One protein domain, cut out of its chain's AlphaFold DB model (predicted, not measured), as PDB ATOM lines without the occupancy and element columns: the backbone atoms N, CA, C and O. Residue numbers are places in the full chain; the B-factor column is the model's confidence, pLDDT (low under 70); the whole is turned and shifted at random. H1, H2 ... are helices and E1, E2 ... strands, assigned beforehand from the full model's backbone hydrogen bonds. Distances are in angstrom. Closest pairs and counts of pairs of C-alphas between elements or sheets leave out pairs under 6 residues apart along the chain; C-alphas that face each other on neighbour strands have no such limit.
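What this domain is: This is residues 265 to 417 of the 417 residues of the protein "DUF945 domain-containing protein" of Halothiobacillaceae bacterium (UniProt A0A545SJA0). One twisted sheet of long strands forms a wall, with helices over one face and the other face bare. H2 crosses the strands near one end of E2 and H3 stands up near the other, with H1 packed on H2 and H4 on H3, while the short strands E5 and E6 finish the sheet on the side of E4 and the small helix H5 follows directly after E6. The printed part has 153 residues with five named helices and six named strands, in the order H1 H2 E1 E2 E3 H3 H4 E4 E5 E6 H5. The antiparallel sheet runs E1 E2 E3 E4 E5 E6, and the class is mixed, helices and strands. The whole is compact, with a radius of gyration of the C-alphas of 16.7 A, and spans 47 by 34 by 29 A.

Where its parts are: H1, residues 265 to 271, begins at C-alpha 265 (-29.761, 75.392, -22.320). H2, residues 282 to 296, is 20.9 A long. E1, residues 300 to 310, measures 29.9 A, E2, residues 313 to 325, 39.5 A, and E3, residues 331 to 342, 36.5 A; C-alpha 313 is at (-48.891, 94.396, -44.313). H3 holds residues 343 to 352, H4 residues 359 to 371 over 18.3 A, and E4 residues 380 to 388 over 26.5 A. E5, residues 391 to 394, E6, residues 397 to 400, and H5, residues 401 to 405, follow; C-alpha 405 is at (-57.485, 71.178, -27.539).

How they stand to each other: E1 E2 E3 and E4 E5 E6 are meanders, each strand the antiparallel neighbour of the one before. N 306 and O 317 join E1 to E2 within hydrogen-bond range at 2.9 A, N 318 and O 338 E2 to E3 at 2.9 A, N 337 and O 385 E3 to E4 at 2.8 A, N 393 and O 386 E4 to E5 at 2.7 A, and N 399 and O 392 E5 to E6 at 2.8 A. H2 and H3 are on the same face, making two layers, helices on one face of a sheet, each at a height of 9.3 A. H2 runs across the strands, at 76 degrees to E2 on the local plane; its closest C-alphas to E3 are Gly 293 and Leu 333, 3.8 A. H3 stands up from the sheet, its line rising 63 degrees. H1 and H2, a helical hairpin, touch at Leu 268 and Ala 295, their closest C-alphas, 5.0 A. H3 and H4 touch at a steep tilt of 64 degrees, with the C-alphas of Ile 347 and Ala 362 closest, 5.5 A. H4 and H5 only graze the sheet. H2, with residue 282 alone, and H5 only just touch, with 3 pairs of C-alphas within 8 A; the closest are Pro 282 and Asp 402, 6.8 A. H2 and H3 are apart. In all five helices every O i to N i+4 pair is within hydrogen-bond range.

The domain as a whole: The two C-alphas farthest apart, of Pro 311 and Gly 329, are 48.7 A apart. The printed part has no cut and no long link, and it ends at the chain's last residue, Asp 417. Residues 406 to 417 hold no named element. The mean pLDDT of the printed part is 76.1; 38 residues are under 70, among them 269 to 282 and 400 to 417.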
ATOM      1  N   GLY A 265     -29.447  75.859 -20.970       70.62
ATOM      2  CA  GLY A 265     -29.761  75.392 -22.320       70.62
ATOM      3  C   GLY A 265     -29.789  73.864 -22.449       70.62
ATOM      4  O   GLY A 265     -30.535  73.335 -23.277       70.62
ATOM      5  N   SER A 266     -29.025  73.142 -21.623       69.94
ATOM      6  CA  SER A 266     -28.988  71.677 -21.647       69.94
ATOM      7  C   SER A 266     -30.274  71.078 -21.070       69.94
ATOM      8  O   SER A 266     -30.894  70.219 -21.708       69.94
ATOM      9  N   ALA A 267     -30.739  71.607 -19.933       71.62
ATOM     10  CA  ALA A 267     -32.001  71.227 -19.310       71.62
ATOM     11  C   ALA A 267     -33.198  71.586 -20.203       71.62
ATOM     12  O   ALA A 267     -34.072  70.747 -20.444       71.62
ATOM     13  N   LEU A 268     -33.214  72.806 -20.757       72.06
ATOM     14  CA  LEU A 268     -34.271  73.250 -21.669       72.06
ATOM     15  C   LEU A 268     -34.370  72.324 -22.884       72.06
ATOM     16  O   LEU A 268     -35.458  71.879 -23.245       72.06
ATOM     17  N   ARG A 269     -33.242  71.954 -23.489       69.06
ATOM     18  CA  ARG A 269     -33.232  71.049 -24.642       69.06
ATOM     19  C   ARG A 269     -33.721  69.646 -24.293       69.06
ATOM     20  O   ARG A 269     -34.500  69.083 -25.060       69.06
ATOM     21  N   ALA A 270     -33.314  69.096 -23.148       68.81
ATOM     22  CA  ALA A 270     -33.802  67.798 -22.677       68.81
ATOM     23  C   ALA A 270     -35.333  67.787 -22.496       68.81
ATOM     24  O   ALA A 270     -35.980  66.761 -22.704       68.81
ATOM     25  N   SER A 271     -35.930  68.940 -22.172       69.75
ATOM     26  CA  SER A 271     -37.386  69.092 -22.078       69.75
ATOM     27  C   SER A 271     -38.107  69.229 -23.434       69.75
ATOM     28  O   SER A 271     -39.313  69.001 -23.503       69.75
ATOM     29  N   LEU A 272     -37.388  69.528 -24.524       67.56
ATOM     30  CA  LEU A 272     -37.924  69.752 -25.879       67.56
ATOM     31  C   LEU A 272     -37.855  68.516 -26.802       67.56
ATOM     32  O   LEU A 272     -37.949  68.658 -28.022       67.56
ATOM     33  N   ASP A 273     -37.693  67.303 -26.264       64.94
ATOM     34  CA  ASP A 273     -37.624  66.084 -27.085       64.94
ATOM     35  C   ASP A 273     -38.864  65.935 -27.992       64.94
ATOM     36  O   ASP A 273     -39.990  65.703 -27.537       64.94
ATOM     37  N   ARG A 274     -38.637  66.047 -29.308       52.91
ATOM     38  CA  ARG A 274     -39.663  65.994 -30.362       52.91
ATOM     39  C   ARG A 274     -40.448  64.690 -30.370       52.91
ATOM     40  O   ARG A 274     -41.596  64.688 -30.799       52.91
ATOM     41  N   ARG A 275     -39.880  63.587 -29.869       53.62
ATOM     42  CA  ARG A 275     -40.601  62.304 -29.776       53.62
ATOM     43  C   ARG A 275     -41.735  62.342 -28.741       53.62
ATOM     44  O   ARG A 275     -42.650  61.522 -28.818       53.62
ATOM     45  N   ALA A 276     -41.692  63.289 -27.803       49.19
ATOM     46  CA  ALA A 276     -42.697  63.486 -26.759       49.19
ATOM     47  C   ALA A 276     -43.748  64.563 -27.099       49.19
ATOM     48  O   ALA A 276     -44.814  64.571 -26.482       49.19
ATOM     49  N   LEU A 277     -43.499  65.415 -28.101       52.53
ATOM     50  CA  LEU A 277     -44.438  66.429 -28.601       52.53
ATOM     51  C   LEU A 277     -45.495  65.795 -29.520       52.53
ATOM     52  O   LEU A 277     -45.553  66.060 -30.713       52.53
ATOM     53  N   ARG A 278     -46.337  64.917 -28.968       54.75
ATOM     54  CA  ARG A 278     -47.636  64.610 -29.582       54.75
ATOM     55  C   ARG A 278     -48.657  65.558 -28.968       54.75
ATOM     56  O   ARG A 278     -49.089  65.326 -27.839       54.75
ATOM     57  N   LEU A 279     -48.999  66.616 -29.699       56.19
ATOM     58  CA  LEU A 279     -49.885  67.699 -29.251       56.19
ATOM     59  C   LEU A 279     -51.345  67.248 -29.054       56.19
ATOM     60  O   LEU A 279     -52.115  67.921 -28.381       56.19
ATOM     61  N   ASN A 280     -51.690  66.046 -29.526       58.78
ATOM     62  CA  ASN A 280     -53.060  65.521 -29.519       58.78
ATOM     63  C   ASN A 280     -53.497  64.886 -28.179       58.78
ATOM     64  O   ASN A 280     -54.637  64.448 -28.064       58.78
ATOM     65  N   ASP A 281     -52.613  64.775 -27.179       66.31
ATOM     66  CA  ASP A 281     -52.951  64.262 -25.838       66.31
ATOM     67  C   ASP A 281     -52.733  65.367 -24.784       66.31
ATOM     68  O   ASP A 281     -51.582  65.627 -24.400       66.31
ATOM     69  N   PRO A 282     -53.813  65.987 -24.262       67.38
ATOM     70  CA  PRO A 282     -53.734  67.074 -23.283       67.38
ATOM     71  C   PRO A 282     -52.911  66.719 -22.036       67.38
ATOM     72  O   PRO A 282     -52.194  67.557 -21.483       67.38
ATOM     73  N   ARG A 283     -52.923  65.448 -21.606       71.94
ATOM     74  CA  ARG A 283     -52.156  64.989 -20.435       71.94
ATOM     75  C   ARG A 283     -50.664  64.873 -20.731       71.94
ATOM     76  O   ARG A 283     -49.843  64.995 -19.819       71.94
ATOM     77  N   ARG A 284     -50.281  64.570 -21.974       72.31
ATOM     78  CA  ARG A 284     -48.868  64.580 -22.393       72.31
ATOM     79  C   ARG A 284     -48.371  66.001 -22.564       72.31
ATOM     80  O   ARG A 284     -47.302  66.301 -22.043       72.31
ATOM     81  N   LEU A 285     -49.171  66.863 -23.191       72.69
ATOM     82  CA  LEU A 285     -48.850  68.278 -23.325       72.69
ATOM     83  C   LEU A 285     -48.619  68.916 -21.952       72.69
ATOM     84  O   LEU A 285     -47.562  69.496 -21.729       72.69
ATOM     85  N   ARG A 286     -49.534  68.716 -20.993       74.62
ATOM     86  CA  ARG A 286     -49.384  69.250 -19.629       74.62
ATOM     87  C   ARG A 286     -48.085  68.803 -18.956       74.62
ATOM     88  O   ARG A 286     -47.345  69.640 -18.454       74.62
ATOM     89  N   ARG A 287     -47.751  67.509 -19.022       78.94
ATOM     90  CA  ARG A 287     -46.479  66.985 -18.486       78.94
ATOM     91  C   ARG A 287     -45.255  67.600 -19.165       78.94
ATOM     92  O   ARG A 287     -44.234  67.799 -18.513       78.94
ATOM     93  N   GLN A 288     -45.339  67.882 -20.462       78.50
ATOM     94  CA  GLN A 288     -44.253  68.508 -21.206       78.50
ATOM     95  C   GLN A 288     -44.085  69.984 -20.819       78.50
ATOM     96  O   GLN A 288     -42.961  70.438 -20.618       78.50
ATOM     97  N   LEU A 289     -45.189  70.710 -20.635       80.38
ATOM     98  CA  LEU A 289     -45.185  72.084 -20.128       80.38
ATOM     99  C   LEU A 289     -44.614  72.147 -18.704       80.38
ATOM    100  O   LEU A 289     -43.806  73.024 -18.414       80.38
ATOM    101  N   ASP A 290     -44.945  71.187 -17.836       81.62
ATOM    102  CA  ASP A 290     -44.349  71.092 -16.497       81.62
ATOM    103  C   ASP A 290     -42.830  70.858 -16.576       81.62
ATOM    104  O   ASP A 290     -42.060  71.516 -15.877       81.62
ATOM    105  N   ARG A 291     -42.367  69.976 -17.476       83.06
ATOM    106  CA  ARG A 291     -40.927  69.762 -17.721       83.06
ATOM    107  C   ARG A 291     -40.227  71.022 -18.212       83.06
ATOM    108  O   ARG A 291     -39.137  71.308 -17.732       83.06
ATOM    109  N   LEU A 292     -40.845  71.765 -19.126       82.88
ATOM    110  CA  LEU A 292     -40.329  73.051 -19.601       82.88
ATOM    111  C   LEU A 292     -40.241  74.065 -18.455       82.88
ATOM    112  O   LEU A 292     -39.211  74.707 -18.281       82.88
ATOM    113  N   GLY A 293     -41.286  74.166 -17.630       84.06
ATOM    114  CA  GLY A 293     -41.306  75.038 -16.454       84.06
ATOM    115  C   GLY A 293     -40.203  74.715 -15.444       84.06
ATOM    116  O   GLY A 293     -39.559  75.626 -14.924       84.06
ATOM    117  N   MET A 294     -39.945  73.427 -15.201       84.31
ATOM    118  CA  MET A 294     -38.838  72.975 -14.355       84.31
ATOM    119  C   MET A 294     -37.473  73.250 -14.990       84.31
ATOM    120  O   MET A 294     -36.583  73.745 -14.304       84.31
ATOM    121  N   ALA A 295     -37.315  72.970 -16.287       83.06
ATOM    122  CA  ALA A 295     -36.062  73.158 -17.016       83.06
ATOM    123  C   ALA A 295     -35.647  74.631 -17.117       83.06
ATOM    124  O   ALA A 295     -34.462  74.942 -17.068       83.06
ATOM    125  N   LEU A 296     -36.618  75.542 -17.218       84.31
ATOM    126  CA  LEU A 296     -36.355  76.977 -17.144       84.31
ATOM    127  C   LEU A 296     -35.871  77.397 -15.758       84.31
ATOM    128  O   LEU A 296     -35.119  78.359 -15.657       84.31
ATOM    129  N   GLY A 297     -36.274  76.701 -14.692       85.19
ATOM    130  CA  GLY A 297     -35.886  77.057 -13.332       85.19
ATOM    131  C   GLY A 297     -36.232  78.517 -13.027       85.19
ATOM    132  O   GLY A 297     -37.366  78.953 -13.226       85.19
ATOM    133  N   GLN A 298     -35.257  79.288 -12.543       83.12
ATOM    134  CA  GLN A 298     -35.403  80.737 -12.320       83.12
ATOM    135  C   GLN A 298     -35.212  81.580 -13.589       83.12
ATOM    136  O   GLN A 298     -35.349  82.801 -13.535       83.12
ATOM    137  N   GLY A 299     -34.889  80.938 -14.706       85.50
ATOM    138  CA  GLY A 299     -34.625  81.585 -15.972       85.50
ATOM    139  C   GLY A 299     -35.873  82.048 -16.714       85.50
ATOM    140  O   GLY A 299     -36.995  81.570 -16.507       85.50
ATOM    141  N   GLU A 300     -35.634  82.988 -17.620       89.50
ATOM    142  CA  GLU A 300     -36.630  83.546 -18.525       89.50
ATOM    143  C   GLU A 300     -36.108  83.610 -19.963       89.50
ATOM    144  O   GLU A 300     -34.918  83.812 -20.222       89.50
ATOM    145  N   ILE A 301     -37.042  83.460 -20.896       85.81
ATOM    146  CA  ILE A 301     -36.862  83.632 -22.330       85.81
ATOM    147  C   ILE A 301     -37.838  84.712 -22.768       85.81
ATOM    148  O   ILE A 301     -39.043  84.588 -22.557       85.81
ATOM    149  N   VAL A 302     -37.324  85.769 -23.378       89.62
ATOM    150  CA  VAL A 302     -38.102  86.925 -23.811       89.62
ATOM    151  C   VAL A 302     -37.956  87.074 -25.312       89.62
ATOM    152  O   VAL A 302     -36.878  87.399 -25.805       89.62
ATOM    153  N   LEU A 303     -39.047  86.854 -26.038       89.12
ATOM    154  CA  LEU A 303     -39.176  87.289 -27.418       89.12
ATOM    155  C   LEU A 303     -39.469  88.790 -27.398       89.12
ATOM    156  O   LEU A 303     -40.618  89.212 -27.281       89.12
ATOM    157  N   GLU A 304     -38.402  89.585 -27.455       88.81
ATOM    158  CA  GLU A 304     -38.460  91.049 -27.399       88.81
ATOM    159  C   GLU A 304     -39.181  91.618 -28.618       88.81
ATOM    160  O   GLU A 304     -39.899  92.611 -28.521       88.81
ATOM    161  N   ARG A 305     -38.966  90.985 -29.774       86.62
ATOM    162  CA  ARG A 305     -39.595  91.353 -31.034       86.62
ATOM    163  C   ARG A 305     -39.573  90.171 -31.987       86.62
ATOM    164  O   ARG A 305     -38.558  89.498 -32.122       86.62
ATOM    165  N   PHE A 306     -40.664  89.960 -32.692       87.88
ATOM    166  CA  PHE A 306     -40.717  89.217 -33.938       87.88
ATOM    167  C   PHE A 306     -41.637  90.004 -34.851       87.88
ATOM    168  O   PHE A 306     -42.814  90.132 -34.553       87.88
ATOM    169  N   GLU A 307     -41.114  90.582 -35.916       88.31
ATOM    170  CA  GLU A 307     -41.872  91.364 -36.876       88.31
ATOM    171  C   GLU A 307     -41.668  90.773 -38.261       88.31
ATOM    172  O   GLU A 307     -40.544  90.687 -38.746       88.31
ATOM    173  N   LEU A 308     -42.758  90.356 -38.889       83.31
ATOM    174  CA  LEU A 308     -42.789  89.894 -40.264       83.31
ATOM    175  C   LEU A 308     -43.487  90.963 -41.103       83.31
ATOM    176  O   LEU A 308     -44.711  91.086 -41.061       83.31
ATOM    177  N   ALA A 309     -42.706  91.720 -41.862       82.81
ATOM    178  CA  ALA A 309     -43.199  92.677 -42.840       82.81
ATOM    179  C   ALA A 309     -43.403  91.969 -44.183       82.81
ATOM    180  O   ALA A 309     -42.509  91.291 -44.686       82.81
ATOM    181  N   GLN A 310     -44.583  92.120 -44.772       79.12
ATOM    182  CA  GLN A 310     -44.923  91.640 -46.108       79.12
ATOM    183  C   GLN A 310     -45.445  92.822 -46.932       79.12
ATOM    184  O   GLN A 310     -45.949  93.790 -46.359       79.12
ATOM    185  N   PRO A 311     -45.434  92.740 -48.272       76.75
ATOM    186  CA  PRO A 311     -46.025  93.786 -49.109       76.75
ATOM    187  C   PRO A 311     -47.502  94.070 -48.789       76.75
ATOM    188  O   PRO A 311     -47.979  95.181 -48.980       76.75
ATOM    189  N   ALA A 312     -48.225  93.061 -48.288       78.38
ATOM    190  CA  ALA A 312     -49.634  93.153 -47.908       78.38
ATOM    191  C   ALA A 312     -49.876  93.672 -46.474       78.38
ATOM    192  O   ALA A 312     -51.030  93.789 -46.066       78.38
ATOM    193  N   GLY A 313     -48.819  93.939 -45.701       85.12
ATOM    194  CA  GLY A 313     -48.891  94.396 -44.313       85.12
ATOM    195  C   GLY A 313     -47.917  93.662 -43.392       85.12
ATOM    196  O   GLY A 313     -47.117  92.832 -43.824       85.12
ATOM    197  N   ARG A 314     -47.993  93.941 -42.094       89.50
ATOM    198  CA  ARG A 314     -47.066  93.435 -41.074       89.50
ATOM    199  C   ARG A 314     -47.758  92.599 -39.995       89.50
ATOM    200  O   ARG A 314     -48.940  92.768 -39.702       89.50
ATOM    201  N   MET A 315     -46.985  91.714 -39.376       88.06
ATOM    202  CA  MET A 315     -47.351  90.935 -38.192       88.06
ATOM    203  C   MET A 315     -46.256  91.088 -37.140       88.06
ATOM    204  O   MET A 315     -45.080  91.005 -37.474       88.06
ATOM    205  N   ARG A 316     -46.633  91.277 -35.876       90.69
ATOM    206  CA  ARG A 316     -45.737  91.381 -34.726       90.69
ATOM    207  C   ARG A 316     -46.104  90.350 -33.668       90.69
ATOM    208  O   ARG A 316     -47.269  90.206 -33.329       90.69
ATOM    209  N   LEU A 317     -45.111  89.681 -33.109       87.94
ATOM    210  CA  LEU A 317     -45.243  88.797 -31.962       87.94
ATOM    211  C   LEU A 317     -44.218  89.204 -30.901       87.94
ATOM    212  O   LEU A 317     -43.043  89.420 -31.191       87.94
ATOM    213  N   GLU A 318     -44.676  89.294 -29.664       89.81
ATOM    214  CA  GLU A 318     -43.849  89.450 -28.472       89.81
ATOM    215  C   GLU A 318     -44.208  88.356 -27.485       89.81
ATOM    216  O   GLU A 318     -45.338  87.860 -27.476       89.81
ATOM    217  N   GLY A 319     -43.262  87.983 -26.634       89.75
ATOM    218  CA  GLY A 319     -43.537  86.938 -25.671       89.75
ATOM    219  C   GLY A 319     -42.551  86.836 -24.528       89.75
ATOM    220  O   GLY A 319     -41.402  87.259 -24.615       89.75
ATOM    221  N   LEU A 320     -43.019  86.220 -23.454       90.75
ATOM    222  CA  LEU A 320     -42.261  85.857 -22.274       90.75
ATOM    223  C   LEU A 320     -42.550  84.396 -21.950       90.75
ATOM    224  O   LEU A 320     -43.697  83.967 -21.918       90.75
ATOM    225  N   MET A 321     -41.502  83.648 -21.642       89.31
ATOM    226  CA  MET A 321     -41.584  82.291 -21.136       89.31
ATOM    227  C   MET A 321     -40.683  82.172 -19.910       89.31
ATOM    228  O   MET A 321     -39.498  82.486 -19.979       89.31
ATOM    229  N   ARG A 322     -41.228  81.726 -18.777       90.06
ATOM    230  CA  ARG A 322     -40.456  81.540 -17.538       90.06
ATOM    231  C   ARG A 322     -40.995  80.398 -16.691       90.06
ATOM    232  O   ARG A 322     -42.184  80.084 -16.740       90.06
ATOM    233  N   GLY A 323     -40.132  79.817 -15.865       85.69
ATOM    234  CA  GLY A 323     -40.557  78.931 -14.786       85.69
ATOM    235  C   GLY A 323     -41.067  79.753 -13.600       85.69
ATOM    236  O   GLY A 323     -40.353  80.610 -13.083       85.69
ATOM    237  N   ARG A 324     -42.292  79.496 -13.136       86.75
ATOM    238  CA  ARG A 324     -42.870  80.141 -11.947       86.75
ATOM    239  C   ARG A 324     -43.334  79.085 -10.952       86.75
ATOM    240  O   ARG A 324     -43.827  78.030 -11.335       86.75
ATOM    241  N   GLU A 325     -43.131  79.347  -9.669       84.44
ATOM    242  CA  GLU A 325     -43.550  78.442  -8.600       84.44
ATOM    243  C   GLU A 325     -45.072  78.499  -8.428       84.44
ATOM    244  O   GLU A 325     -45.652  79.580  -8.294       84.44
ATOM    245  N   ALA A 326     -45.723  77.341  -8.515       78.00
ATOM    246  CA  ALA A 326     -47.148  77.193  -8.262       78.00
ATOM    247  C   ALA A 326     -47.405  76.990  -6.761       78.00
ATOM    248  O   ALA A 326     -46.510  76.610  -6.008       78.00
ATOM    249  N   SER A 327     -48.655  77.157  -6.326       75.56
ATOM    250  CA  SER A 327     -49.074  76.933  -4.928       75.56
ATOM    251  C   SER A 327     -48.813  75.507  -4.421       75.56
ATOM    252  O   SER A 327     -48.709  75.285  -3.221       75.56
ATOM    253  N   SER A 328     -48.668  74.547  -5.337       73.06
ATOM    254  CA  SER A 328     -48.283  73.158  -5.050       73.06
ATOM    255  C   SER A 328     -46.795  72.967  -4.717       73.06
ATOM    256  O   SER A 328     -46.382  71.840  -4.460       73.06
ATOM    257  N   GLY A 329     -45.973  74.023  -4.778       76.00
ATOM    258  CA  GLY A 329     -44.510  73.950  -4.650       76.00
ATOM    259  C   GLY A 329     -43.798  73.446  -5.913       76.00
ATOM    260  O   GLY A 329     -42.572  73.458  -5.991       76.00
ATOM    261  N   LEU A 330     -44.548  73.025  -6.938       79.88
ATOM    262  CA  LEU A 330     -44.006  72.662  -8.245       79.88
ATOM    263  C   LEU A 330     -43.785  73.910  -9.098       79.88
ATOM    264  O   LEU A 330     -44.640  74.793  -9.168       79.88
ATOM    265  N   ARG A 331     -42.663  73.958  -9.818       80.75
ATOM    266  CA  ARG A 331     -42.390  75.026 -10.779       80.75
ATOM    267  C   ARG A 331     -43.010  74.686 -12.134       80.75
ATOM    268  O   ARG A 331     -42.677  73.665 -12.729       80.75
ATOM    269  N   ARG A 332     -43.923  75.535 -12.605       84.06
ATOM    270  CA  ARG A 332     -44.689  75.361 -13.846       84.06
ATOM    271  C   ARG A 332     -44.350  76.437 -14.867       84.06
ATOM    272  O   ARG A 332     -43.802  77.487 -14.528       84.06
ATOM    273  N   LEU A 333     -44.670  76.158 -16.125       87.25
ATOM    274  CA  LEU A 333     -44.459  77.102 -17.211       87.25
ATOM    275  C   LEU A 333     -45.455  78.261 -17.113       87.25
ATOM    276  O   LEU A 333     -46.661  78.048 -17.001       87.25
ATOM    277  N   HIS A 334     -44.927  79.475 -17.183       88.06
ATOM    278  CA  HIS A 334     -45.676  80.697 -17.418       88.06
ATOM    279  C   HIS A 334     -45.317  81.211 -18.807       88.06
ATOM    280  O   HIS A 334     -44.141  81.492 -19.060       88.06
ATOM    281  N   VAL A 335     -46.305  81.319 -19.691       88.44
ATOM    282  CA  VAL A 335     -46.128  81.890 -21.030       88.44
ATOM    283  C   VAL A 335     -47.048  83.083 -21.168       88.44
ATOM    284  O   VAL A 335     -48.237  82.929 -20.940       88.44
ATOM    285  N   ASP A 336     -46.515  84.219 -21.596       88.25
ATOM    286  CA  ASP A 336     -47.297  85.362 -22.053       88.25
ATOM    287  C   ASP A 336     -46.918  85.648 -23.504       88.25
ATOM    288  O   ASP A 336     -45.739  85.776 -23.817       88.25
ATOM    289  N   LEU A 337     -47.895  85.750 -24.396       88.88
ATOM    290  CA  LEU A 337     -47.711  86.086 -25.805       88.88
ATOM    291  C   LEU A 337     -48.597  87.271 -26.157       88.88
ATOM    292  O   LEU A 337     -49.732  87.369 -25.692       88.88
ATOM    293  N   ARG A 338     -48.096  88.158 -27.011       88.44
ATOM    294  CA  ARG A 338     -48.856  89.262 -27.597       88.44
ATOM    295  C   ARG A 338     -48.656  89.237 -29.098       88.44
ATOM    296  O   ARG A 338     -47.535  89.396 -29.570       88.44
ATOM    297  N   LEU A 339     -49.741  89.041 -29.831       87.94
ATOM    298  CA  LEU A 339     -49.760  89.048 -31.286       87.94
ATOM    299  C   LEU A 339     -50.438  90.331 -31.758       87.94
ATOM    300  O   LEU A 339     -51.487  90.690 -31.237       87.94
ATOM    301  N   GLY A 340     -49.849  90.994 -32.744       88.50
ATOM    302  CA  GLY A 340     -50.421  92.109 -33.486       88.50
ATOM    303  C   GLY A 340     -50.328  91.841 -34.987       88.50
ATOM    304  O   GLY A 340     -49.325  91.294 -35.438       88.50
ATOM    305  N   ALA A 341     -51.326  92.204 -35.782       88.81
ATOM    306  CA  ALA A 341     -51.238  92.103 -37.238       88.81
ATOM    307  C   ALA A 341     -52.112  93.143 -37.938       88.81
ATOM    308  O   ALA A 341     -53.198  93.464 -37.455       88.81
ATOM    309  N   ASP A 342     -51.678  93.618 -39.107       90.31
ATOM    310  CA  ASP A 342     -52.553  94.394 -39.983       90.31
ATOM    311  C   ASP A 342     -53.738  93.511 -40.412       90.31
ATOM    312  O   ASP A 342     -53.578  92.307 -40.657       90.31
ATOM    313  N   ARG A 343     -54.929  94.102 -40.546       87.81
ATOM    314  CA  ARG A 343     -56.170  93.368 -40.852       87.81
ATOM    315  C   ARG A 343     -56.037  92.438 -42.064       87.81
ATOM    316  O   ARG A 343     -56.425  91.273 -41.987       87.81
ATOM    317  N   ALA A 344     -55.430  92.912 -43.153       86.88
ATOM    318  CA  ALA A 344     -55.217  92.119 -44.366       86.88
ATOM    319  C   ALA A 344     -54.329  90.881 -44.125       86.88
ATOM    320  O   ALA A 344     -54.595  89.798 -44.654       86.88
ATOM    321  N   VAL A 345     -53.302  91.013 -43.279       85.94
ATOM    322  CA  VAL A 345     -52.410  89.905 -42.910       85.94
ATOM    323  C   VAL A 345     -53.134  88.897 -42.022       85.94
ATOM    324  O   VAL A 345     -52.980  87.693 -42.226       85.94
ATOM    325  N   ALA A 346     -53.961  89.360 -41.082       85.06
ATOM    326  CA  ALA A 346     -54.756  88.491 -40.217       85.06
ATOM    327  C   ALA A 346     -55.805  87.684 -41.002       85.06
ATOM    328  O   ALA A 346     -55.899  86.471 -40.819       85.06
ATOM    329  N   ILE A 347     -56.532  88.323 -41.929       85.19
ATOM    330  CA  ILE A 347     -57.481  87.650 -42.837       85.19
ATOM    331  C   ILE A 347     -56.767  86.546 -43.612       85.19
ATOM    332  O   ILE A 347     -57.218  85.401 -43.649       85.19
ATOM    333  N   LYS A 348     -55.617  86.879 -44.206       83.56
ATOM    334  CA  LYS A 348     -54.812  85.910 -44.944       83.56
ATOM    335  C   LYS A 348     -54.350  84.759 -44.045       83.56
ATOM    336  O   LYS A 348     -54.427  83.613 -44.471       83.56
ATOM    337  N   ALA A 349     -53.900  85.038 -42.822       78.75
ATOM    338  CA  ALA A 349     -53.464  84.009 -41.879       78.75
ATOM    339  C   ALA A 349     -54.608  83.056 -41.487       78.75
ATOM    340  O   ALA A 349     -54.418  81.843 -41.508       78.75
ATOM    341  N   ILE A 350     -55.806  83.582 -41.216       79.75
ATOM    342  CA  ILE A 350     -57.001  82.777 -40.914       79.75
ATOM    343  C   ILE A 350     -57.386  81.901 -42.110       79.75
ATOM    344  O   ILE A 350     -57.642  80.710 -41.945       79.75
ATOM    345  N   ARG A 351     -57.365  82.445 -43.328       80.00
ATOM    346  CA  ARG A 351     -57.628  81.655 -44.540       80.00
ATOM    347  C   ARG A 351     -56.583  80.561 -44.747       80.00
ATOM    348  O   ARG A 351     -56.935  79.418 -45.021       80.00
ATOM    349  N   ASP A 352     -55.305  80.898 -44.577       74.38
ATOM    350  CA  ASP A 352     -54.195  79.949 -44.708       74.38
ATOM    351  C   ASP A 352     -54.272  78.843 -43.626       74.38
ATOM    352  O   ASP A 352     -53.860  77.711 -43.887       74.38
ATOM    353  N   SER A 353     -54.854  79.134 -42.451       66.06
ATOM    354  CA  SER A 353     -55.103  78.160 -41.372       66.06
ATOM    355  C   SER A 353     -56.251  77.181 -41.651       66.06
ATOM    356  O   SER A 353     -56.405  76.201 -40.929       66.06
ATOM    357  N   ARG A 354     -57.042  77.420 -42.710       69.88
ATOM    358  CA  ARG A 354     -58.225  76.633 -43.110       69.88
ATOM    359  C   ARG A 354     -59.389  76.625 -42.118       69.88
ATOM    360  O   ARG A 354     -60.372  75.940 -42.377       69.88
ATOM    361  N   TRP A 355     -59.338  77.418 -41.047       65.25
ATOM    362  CA  TRP A 355     -60.479  77.604 -40.139       65.25
ATOM    363  C   TRP A 355     -61.713  78.146 -40.857       65.25
ATOM    364  O   TRP A 355     -62.843  77.868 -40.465       65.25
ATOM    365  N   VAL A 356     -61.496  78.918 -41.926       73.25
ATOM    366  CA  VAL A 356     -62.564  79.440 -42.768       73.25
ATOM    367  C   VAL A 356     -62.188  79.318 -44.243       73.25
ATOM    368  O   VAL A 356     -61.037  79.541 -44.620       73.25
ATOM    369  N   GLY A 357     -63.159  78.944 -45.081       73.81
ATOM    370  CA  GLY A 357     -62.937  78.644 -46.500       73.81
ATOM    371  C   GLY A 357     -62.854  79.866 -47.419       73.81
ATOM    372  O   GLY A 357     -62.368  79.752 -48.544       73.81
ATOM    373  N   ASP A 358     -63.302  81.035 -46.963       82.19
ATOM    374  CA  ASP A 358     -63.367  82.254 -47.764       82.19
ATOM    375  C   ASP A 358     -63.031  83.518 -46.958       82.19
ATOM    376  O   ASP A 358     -62.835  83.504 -45.742       82.19
ATOM    377  N   GLU A 359     -62.905  84.631 -47.677       85.88
ATOM    378  CA  GLU A 359     -62.535  85.924 -47.106       85.88
ATOM    379  C   GLU A 359     -63.643  86.518 -46.238       85.88
ATOM    380  O   GLU A 359     -63.371  86.961 -45.128       85.88
ATOM    381  N   ALA A 360     -64.899  86.440 -46.686       85.00
ATOM    382  CA  ALA A 360     -66.048  86.936 -45.930       85.00
ATOM    383  C   ALA A 360     -66.216  86.208 -44.586       85.00
ATOM    384  O   ALA A 360     -66.604  86.795 -43.578       85.00
ATOM    385  N   GLY A 361     -65.929  84.912 -44.543       83.50
ATOM    386  CA  GLY A 361     -65.913  84.129 -43.325       83.50
ATOM    387  C   GLY A 361     -64.727  84.461 -42.418       83.50
ATOM    388  O   GLY A 361     -64.923  84.559 -41.209       83.50
ATOM    389  N   ALA A 362     -63.534  84.701 -42.971       84.06
ATOM    390  CA  ALA A 362     -62.400  85.191 -42.187       84.06
ATOM    391  C   ALA A 362     -62.689  86.573 -41.572       84.06
ATOM    392  O   ALA A 362     -62.379  86.797 -40.404       84.06
ATOM    393  N   GLU A 363     -63.348  87.469 -42.311       88.06
ATOM    394  CA  GLU A 363     -63.803  88.758 -41.781       88.06
ATOM    395  C   GLU A 363     -64.818  88.593 -40.650       88.06
ATOM    396  O   GLU A 363     -64.644  89.186 -39.587       88.06
ATOM    397  N   ARG A 364     -65.841  87.748 -40.833       85.69
ATOM    398  CA  ARG A 364     -66.822  87.462 -39.775       85.69
ATOM    399  C   ARG A 364     -66.161  86.915 -38.515       85.69
ATOM    400  O   ARG A 364     -66.521  87.341 -37.423       85.69
ATOM    401  N   LEU A 365     -65.184  86.016 -38.657       82.62
ATOM    402  CA  LEU A 365     -64.435  85.488 -37.519       82.62
ATOM    403  C   LEU A 365     -63.655  86.595 -36.802       82.62
ATOM    404  O   LEU A 365     -63.698  86.666 -35.578       82.62
ATOM    405  N   LEU A 366     -62.978  87.480 -37.538       85.69
ATOM    406  CA  LEU A 366     -62.265  88.610 -36.942       85.69
ATOM    407  C   LEU A 366     -63.199  89.553 -36.182       85.69
ATOM    408  O   LEU A 366     -62.868  89.948 -35.067       85.69
ATOM    409  N   GLU A 367     -64.360  89.878 -36.747       85.44
ATOM    410  CA  GLU A 367     -65.353  90.709 -36.060       85.44
ATOM    411  C   GLU A 367     -65.920  89.998 -34.824       85.44
ATOM    412  O   GLU A 367     -65.973  90.597 -33.756       85.44
ATOM    413  N   THR A 368     -66.199  88.691 -34.895       83.50
ATOM    414  CA  THR A 368     -66.594  87.903 -33.712       83.50
ATOM    415  C   THR A 368     -65.519  87.936 -32.623       83.50
ATOM    416  O   THR A 368     -65.829  88.109 -31.447       83.50
ATOM    417  N   LEU A 369     -64.240  87.798 -32.982       83.19
ATOM    418  CA  LEU A 369     -63.139  87.865 -32.017       83.19
ATOM    419  C   LEU A 369     -62.997  89.268 -31.395       83.19
ATOM    420  O   LEU A 369     -62.638  89.365 -30.220       83.19
ATOM    421  N   LYS A 370     -63.314  90.340 -32.132       84.25
ATOM    422  CA  LYS A 370     -63.381  91.709 -31.591       84.25
ATOM    423  C   LYS A 370     -64.569  91.916 -30.660       84.25
ATOM    424  O   LYS A 370     -64.399  92.446 -29.567       84.25
ATOM    425  N   GLU A 371     -65.759  91.474 -31.059       83.38
ATOM    426  CA  GLU A 371     -66.972  91.521 -30.231       83.38
ATOM    427  C   GLU A 371     -66.788  90.736 -28.927       83.38
ATOM    428  O   GLU A 371     -67.294  91.109 -27.871       83.38
ATOM    429  N   GLN A 372     -66.007  89.657 -28.982       77.56
ATOM    430  CA  GLN A 372     -65.620  88.872 -27.817       77.56
ATOM    431  C   GLN A 372     -64.442  89.472 -27.034       77.56
ATOM    432  O   GLN A 372     -63.982  88.835 -26.086       77.56
ATOM    433  N   HIS A 373     -63.944  90.658 -27.392       79.94
ATOM    434  CA  HIS A 373     -62.788  91.303 -26.760       79.94
ATOM    435  C   HIS A 373     -61.550  90.386 -26.679       79.94
ATOM    436  O   HIS A 373     -60.759  90.457 -25.741       79.94
ATOM    437  N   ILE A 374     -61.414  89.466 -27.640       79.94
ATOM    438  CA  ILE A 374     -60.226  88.621 -27.813       79.94
ATOM    439  C   ILE A 374     -59.200  89.375 -28.659       79.94
ATOM    440  O   ILE A 374     -58.003  89.295 -28.379       79.94
ATOM    441  N   LEU A 375     -59.677  90.111 -29.665       84.06
ATOM    442  CA  LEU A 375     -58.878  91.026 -30.469       84.06
ATOM    443  C   LEU A 375     -59.272  92.477 -30.194       84.06
ATOM    444  O   LEU A 375     -60.455  92.803 -30.162       84.06
ATOM    445  N   ASP A 376     -58.275  93.347 -30.096       81.31
ATOM    446  CA  ASP A 376     -58.443  94.794 -30.006       81.31
ATOM    447  C   ASP A 376     -57.945  95.484 -31.286       81.31
ATOM    448  O   ASP A 376     -57.016  95.001 -31.937       81.31
ATOM    449  N   GLY A 377     -58.535  96.639 -31.621       75.56
ATOM    450  CA  GLY A 377     -58.121  97.508 -32.733       75.56
ATOM    451  C   GLY A 377     -58.848  97.263 -34.067       75.56
ATOM    452  O   GLY A 377     -59.384  96.189 -34.325       75.56
ATOM    453  N   ALA A 378     -58.924  98.299 -34.914       64.94
ATOM    454  CA  ALA A 378     -59.672  98.263 -36.179       64.94
ATOM    455  C   ALA A 378     -58.815  97.770 -37.360       64.94
ATOM    456  O   ALA A 378     -59.142  96.750 -37.970       64.94
ATOM    457  N   ASP A 379     -57.703  98.464 -37.620       65.88
ATOM    458  CA  ASP A 379     -56.768  98.171 -38.720       65.88
ATOM    459  C   ASP A 379     -55.559  97.338 -38.271       65.88
ATOM    460  O   ASP A 379     -54.917  96.667 -39.080       65.88
ATOM    461  N   TRP A 380     -55.285  97.357 -36.966       80.75
ATOM    462  CA  TRP A 380     -54.239  96.602 -36.290       80.75
ATOM    463  C   TRP A 380     -54.888  95.736 -35.218       80.75
ATOM    464  O   TRP A 380     -55.376  96.262 -34.222       80.75
ATOM    465  N   LEU A 381     -54.924  94.429 -35.451       82.06
ATOM    466  CA  LEU A 381     -55.580  93.462 -34.583       82.06
ATOM    467  C   LEU A 381     -54.588  92.940 -33.565       82.06
ATOM    468  O   LEU A 381     -53.576  92.361 -33.958       82.06
ATOM    469  N   GLN A 382     -54.886  93.113 -32.281       84.81
ATOM    470  CA  GLN A 382     -54.019  92.682 -31.196       84.81
ATOM    471  C   GLN A 382     -54.716  91.692 -30.268       84.81
ATOM    472  O   GLN A 382     -55.818  91.953 -29.809       84.81
ATOM    473  N   GLY A 383     -54.050  90.586 -29.943       83.88
ATOM    474  CA  GLY A 383     -54.502  89.623 -28.940       83.88
ATOM    475  C   GLY A 383     -53.380  89.263 -27.972       83.88
ATOM    476  O   GLY A 383     -52.200  89.275 -28.337       83.88
ATOM    477  N   ALA A 384     -53.739  88.941 -26.733       85.75
ATOM    478  CA  ALA A 384     -52.807  88.400 -25.750       85.75
ATOM    479  C   ALA A 384     -53.187  86.961 -25.395       85.75
ATOM    480  O   ALA A 384     -54.364  86.647 -25.287       85.75
ATOM    481  N   ALA A 385     -52.210  86.093 -25.180       86.12
ATOM    482  CA  ALA A 385     -52.434  84.761 -24.638       86.12
ATOM    483  C   ALA A 385     -51.542  84.577 -23.414       86.12
ATOM    484  O   ALA A 385     -50.342  84.822 -23.503       86.12
ATOM    485  N   SER A 386     -52.106  84.155 -22.285       85.50
ATOM    486  CA  SER A 386     -51.321  83.772 -21.110       85.50
ATOM    487  C   SER A 386     -51.658  82.348 -20.695       85.50
ATOM    488  O   SER A 386     -52.828  82.003 -20.539       85.50
ATOM    489  N   LEU A 387     -50.637  81.514 -20.541       83.75
ATOM    490  CA  LEU A 387     -50.739  80.148 -20.046       83.75
ATOM    491  C   LEU A 387     -50.073  80.084 -18.674       83.75
ATOM    492  O   LEU A 387     -48.860  80.271 -18.552       83.75
ATOM    493  N   TRP A 388     -50.863  79.768 -17.650       84.44
ATOM    494  CA  TRP A 388     -50.386  79.614 -16.283       84.44
ATOM    495  C   TRP A 388     -51.113  78.489 -15.559       84.44
ATOM    496  O   TRP A 388     -52.335  78.412 -15.577       84.44
ATOM    497  N   ASP A 389     -50.356  77.615 -14.894       77.50
ATOM    498  CA  ASP A 389     -50.895  76.532 -14.058       77.50
ATOM    499  C   ASP A 389     -51.870  75.571 -14.785       77.50
ATOM    500  O   ASP A 389     -52.631  74.832 -14.163       77.50
ATOM    501  N   GLY A 390     -51.811  75.524 -16.122       70.25
ATOM    502  CA  GLY A 390     -52.733  74.761 -16.973       70.25
ATOM    503  C   GLY A 390     -54.020  75.509 -17.347       70.25
ATOM    504  O   GLY A 390     -54.820  74.967 -18.104       70.25
ATOM    505  N   GLY A 391     -54.208  76.735 -16.859       77.69
ATOM    506  CA  GLY A 391     -55.215  77.669 -17.349       77.69
ATOM    507  C   GLY A 391     -54.667  78.484 -18.517       77.69
ATOM    508  O   GLY A 391     -53.584  79.064 -18.417       77.69
ATOM    509  N   LEU A 392     -55.411  78.522 -19.618       82.50
ATOM    510  CA  LEU A 392     -55.157  79.436 -20.722       82.50
ATOM    511  C   LEU A 392     -56.061  80.655 -20.545       82.50
ATOM    512  O   LEU A 392     -57.221  80.524 -20.171       82.50
ATOM    513  N   THR A 393     -55.547  81.843 -20.819       83.06
ATOM    514  CA  THR A 393     -56.356  83.048 -20.965       83.06
ATOM    515  C   THR A 393     -56.068  83.677 -22.316       83.06
ATOM    516  O   THR A 393     -54.908  83.735 -22.725       83.06
ATOM    517  N   LEU A 394     -57.105  84.152 -23.001       82.50
ATOM    518  CA  LEU A 394     -56.983  84.975 -24.201       82.50
ATOM    519  C   LEU A 394     -57.516  86.371 -23.888       82.50
ATOM    520  O   LEU A 394     -58.674  86.519 -23.503       82.50
ATOM    521  N   SER A 395     -56.654  87.381 -23.979       82.56
ATOM    522  CA  SER A 395     -56.943  88.785 -23.659       82.56
ATOM    523  C   SER A 395     -57.649  88.939 -22.303       82.56
ATOM    524  O   SER A 395     -58.604  89.689 -22.137       82.56
ATOM    525  N   GLY A 396     -57.179  88.172 -21.310       78.44
ATOM    526  CA  GLY A 396     -57.712  88.155 -19.943       78.44
ATOM    527  C   GLY A 396     -58.934  87.254 -19.723       78.44
ATOM    528  O   GLY A 396     -59.346  87.074 -18.579       78.44
ATOM    529  N   ARG A 397     -59.499  86.645 -20.773       79.38
ATOM    530  CA  ARG A 397     -60.641  85.725 -20.664       79.38
ATOM    531  C   ARG A 397     -60.153  84.294 -20.433       79.38
ATOM    532  O   ARG A 397     -59.372  83.807 -21.250       79.38
ATOM    533  N   PRO A 398     -60.574  83.609 -19.357       81.00
ATOM    534  CA  PRO A 398     -60.162  82.236 -19.095       81.00
ATOM    535  C   PRO A 398     -60.752  81.271 -20.125       81.00
ATOM    536  O   PRO A 398     -61.912  81.386 -20.508       81.00
ATOM    537  N   MET A 399     -59.942  80.301 -20.532       74.94
ATOM    538  CA  MET A 399     -60.301  79.190 -21.402       74.94
ATOM    539  C   MET A 399     -59.820  77.886 -20.773       74.94
ATOM    540  O   MET A 399     -58.670  77.782 -20.326       74.94
ATOM    541  N   ALA A 400     -60.681  76.869 -20.751       66.94
ATOM    542  CA  ALA A 400     -60.242  75.541 -20.359       66.94
ATOM    543  C   ALA A 400     -59.355  74.960 -21.468       66.94
ATOM    544  O   ALA A 400     -59.737  74.915 -22.635       66.94
ATOM    545  N   LEU A 401     -58.160  74.490 -21.109       63.44
ATOM    546  CA  LEU A 401     -57.210  73.929 -22.074       63.44
ATOM    547  C   LEU A 401     -57.812  72.739 -22.849       63.44
ATOM    548  O   LEU A 401     -57.562  72.585 -24.042       63.44
ATOM    549  N   ASP A 402     -58.657  71.947 -22.185       62.53
ATOM    550  CA  ASP A 402     -59.370  70.813 -22.782       62.53
ATOM    551  C   ASP A 402     -60.460  71.251 -23.784       62.53
ATOM    552  O   ASP A 402     -60.764  70.510 -24.713       62.53
ATOM    553  N   GLU A 403     -61.012  72.463 -23.651       61.22
ATOM    554  CA  GLU A 403     -61.965  73.041 -24.615       61.22
ATOM    555  C   GLU A 403     -61.261  73.619 -25.847       61.22
ATOM    556  O   GLU A 403     -61.835  73.638 -26.932       61.22
ATOM    557  N   VAL A 404     -60.008  74.064 -25.710       59.50
ATOM    558  CA  VAL A 404     -59.191  74.545 -26.840       59.50
ATOM    559  C   VAL A 404     -58.600  73.383 -27.633       59.50
ATOM    560  O   VAL A 404     -58.559  73.426 -28.858       59.50
ATOM    561  N   LEU A 405     -58.169  72.327 -26.940       55.94
ATOM    562  CA  LEU A 405     -57.485  71.178 -27.539       55.94
ATOM    563  C   LEU A 405     -58.398  69.965 -27.766       55.94
ATOM    564  O   LEU A 405     -57.957  68.964 -28.325       55.94
ATOM    565  N   GLY A 406     -59.657  70.008 -27.335       53.62
ATOM    566  CA  GLY A 406     -60.604  68.911 -27.522       53.62
ATOM    567  C   GLY A 406     -60.951  68.685 -28.994       53.62
ATOM    568  O   GLY A 406     -61.056  69.627 -29.772       53.62
ATOM    569  N   THR A 407     -61.204  67.434 -29.378       48.16
ATOM    570  CA  THR A 407     -61.540  67.015 -30.757       48.16
ATOM    571  C   THR A 407     -62.874  67.561 -31.291       48.16
ATOM    572  O   THR A 407     -63.238  67.275 -32.426       48.16
ATOM    573  N   GLY A 408     -63.626  68.302 -30.472       44.56
ATOM    574  CA  GLY A 408     -64.848  69.022 -30.850       44.56
ATOM    575  C   GLY A 408     -64.723  70.543 -30.727       44.56
ATOM    576  O   GLY A 408     -65.731  71.238 -30.819       44.56
ATOM    577  N   SER A 409     -63.516  71.064 -30.482       44.41
ATOM    578  CA  SER A 409     -63.279  72.504 -30.459       44.41
ATOM    579  C   SER A 409     -63.346  73.060 -31.882       44.41
ATOM    580  O   SER A 409     -62.691  72.500 -32.766       44.41
ATOM    581  N   PRO A 410     -64.036  74.187 -32.130       44.91
ATOM    582  CA  PRO A 410     -63.949  74.882 -33.415       44.91
ATOM    583  C   PRO A 410     -62.520  75.367 -33.738       44.91
ATOM    584  O   PRO A 410     -62.252  75.730 -34.876       44.91
ATOM    585  N   LEU A 411     -61.598  75.349 -32.762       43.22
ATOM    586  CA  LEU A 411     -60.171  75.648 -32.936       43.22
ATOM    587  C   LEU A 411     -59.307  74.406 -33.228       43.22
ATOM    588  O   LEU A 411     -58.132  74.555 -33.553       43.22
ATOM    589  N   ASN A 412     -59.867  73.195 -33.121       43.56
ATOM    590  CA  ASN A 412     -59.168  71.924 -33.332       43.56
ATOM    591  C   ASN A 412     -59.916  71.002 -34.315       43.56
ATOM    592  O   ASN A 412     -59.868  69.772 -34.211       43.56
ATOM    593  N   SER A 413     -60.642  71.586 -35.273       35.69
ATOM    594  CA  SER A 413     -61.193  70.821 -36.387       35.69
ATOM    595  C   SER A 413     -60.051  70.432 -37.330       35.69
ATOM    596  O   SER A 413     -59.476  71.289 -37.999       35.69
ATOM    597  N   ASP A 414     -59.754  69.133 -37.355       37.44
ATOM    598  CA  ASP A 414     -58.877  68.415 -38.292       37.44
ATOM    599  C   ASP A 414     -57.407  68.203 -37.905       37.44
ATOM    600  O   ASP A 414     -56.576  67.976 -38.784       37.44
ATOM    601  N   GLY A 415     -57.080  68.155 -36.608       36.28
ATOM    602  CA  GLY A 415     -55.803  67.578 -36.157       36.28
ATOM    603  C   GLY A 415     -54.582  68.208 -36.833       36.28
ATOM    604  O   GLY A 415     -53.709  67.497 -37.338       36.28
ATOM    605  N   ILE A 416     -54.570  69.537 -36.890       34.31
ATOM    606  CA  ILE A 416     -53.458  70.321 -37.419       34.31
ATOM    607  C   ILE A 416     -52.508  70.612 -36.249       34.31
ATOM    608  O   ILE A 416     -52.949  71.150 -35.235       34.31
ATOM    609  N   ASP A 417     -51.247  70.187 -36.410       29.73
ATOM    610  CA  ASP A 417     -50.136  70.299 -35.444       29.73
ATOM    611  C   ASP A 417     -49.923  71.715 -34.881       29.73
ATOM    612  O   ASP A 417     -49.858  72.680 -35.683       29.73
TER     613      ASP A 417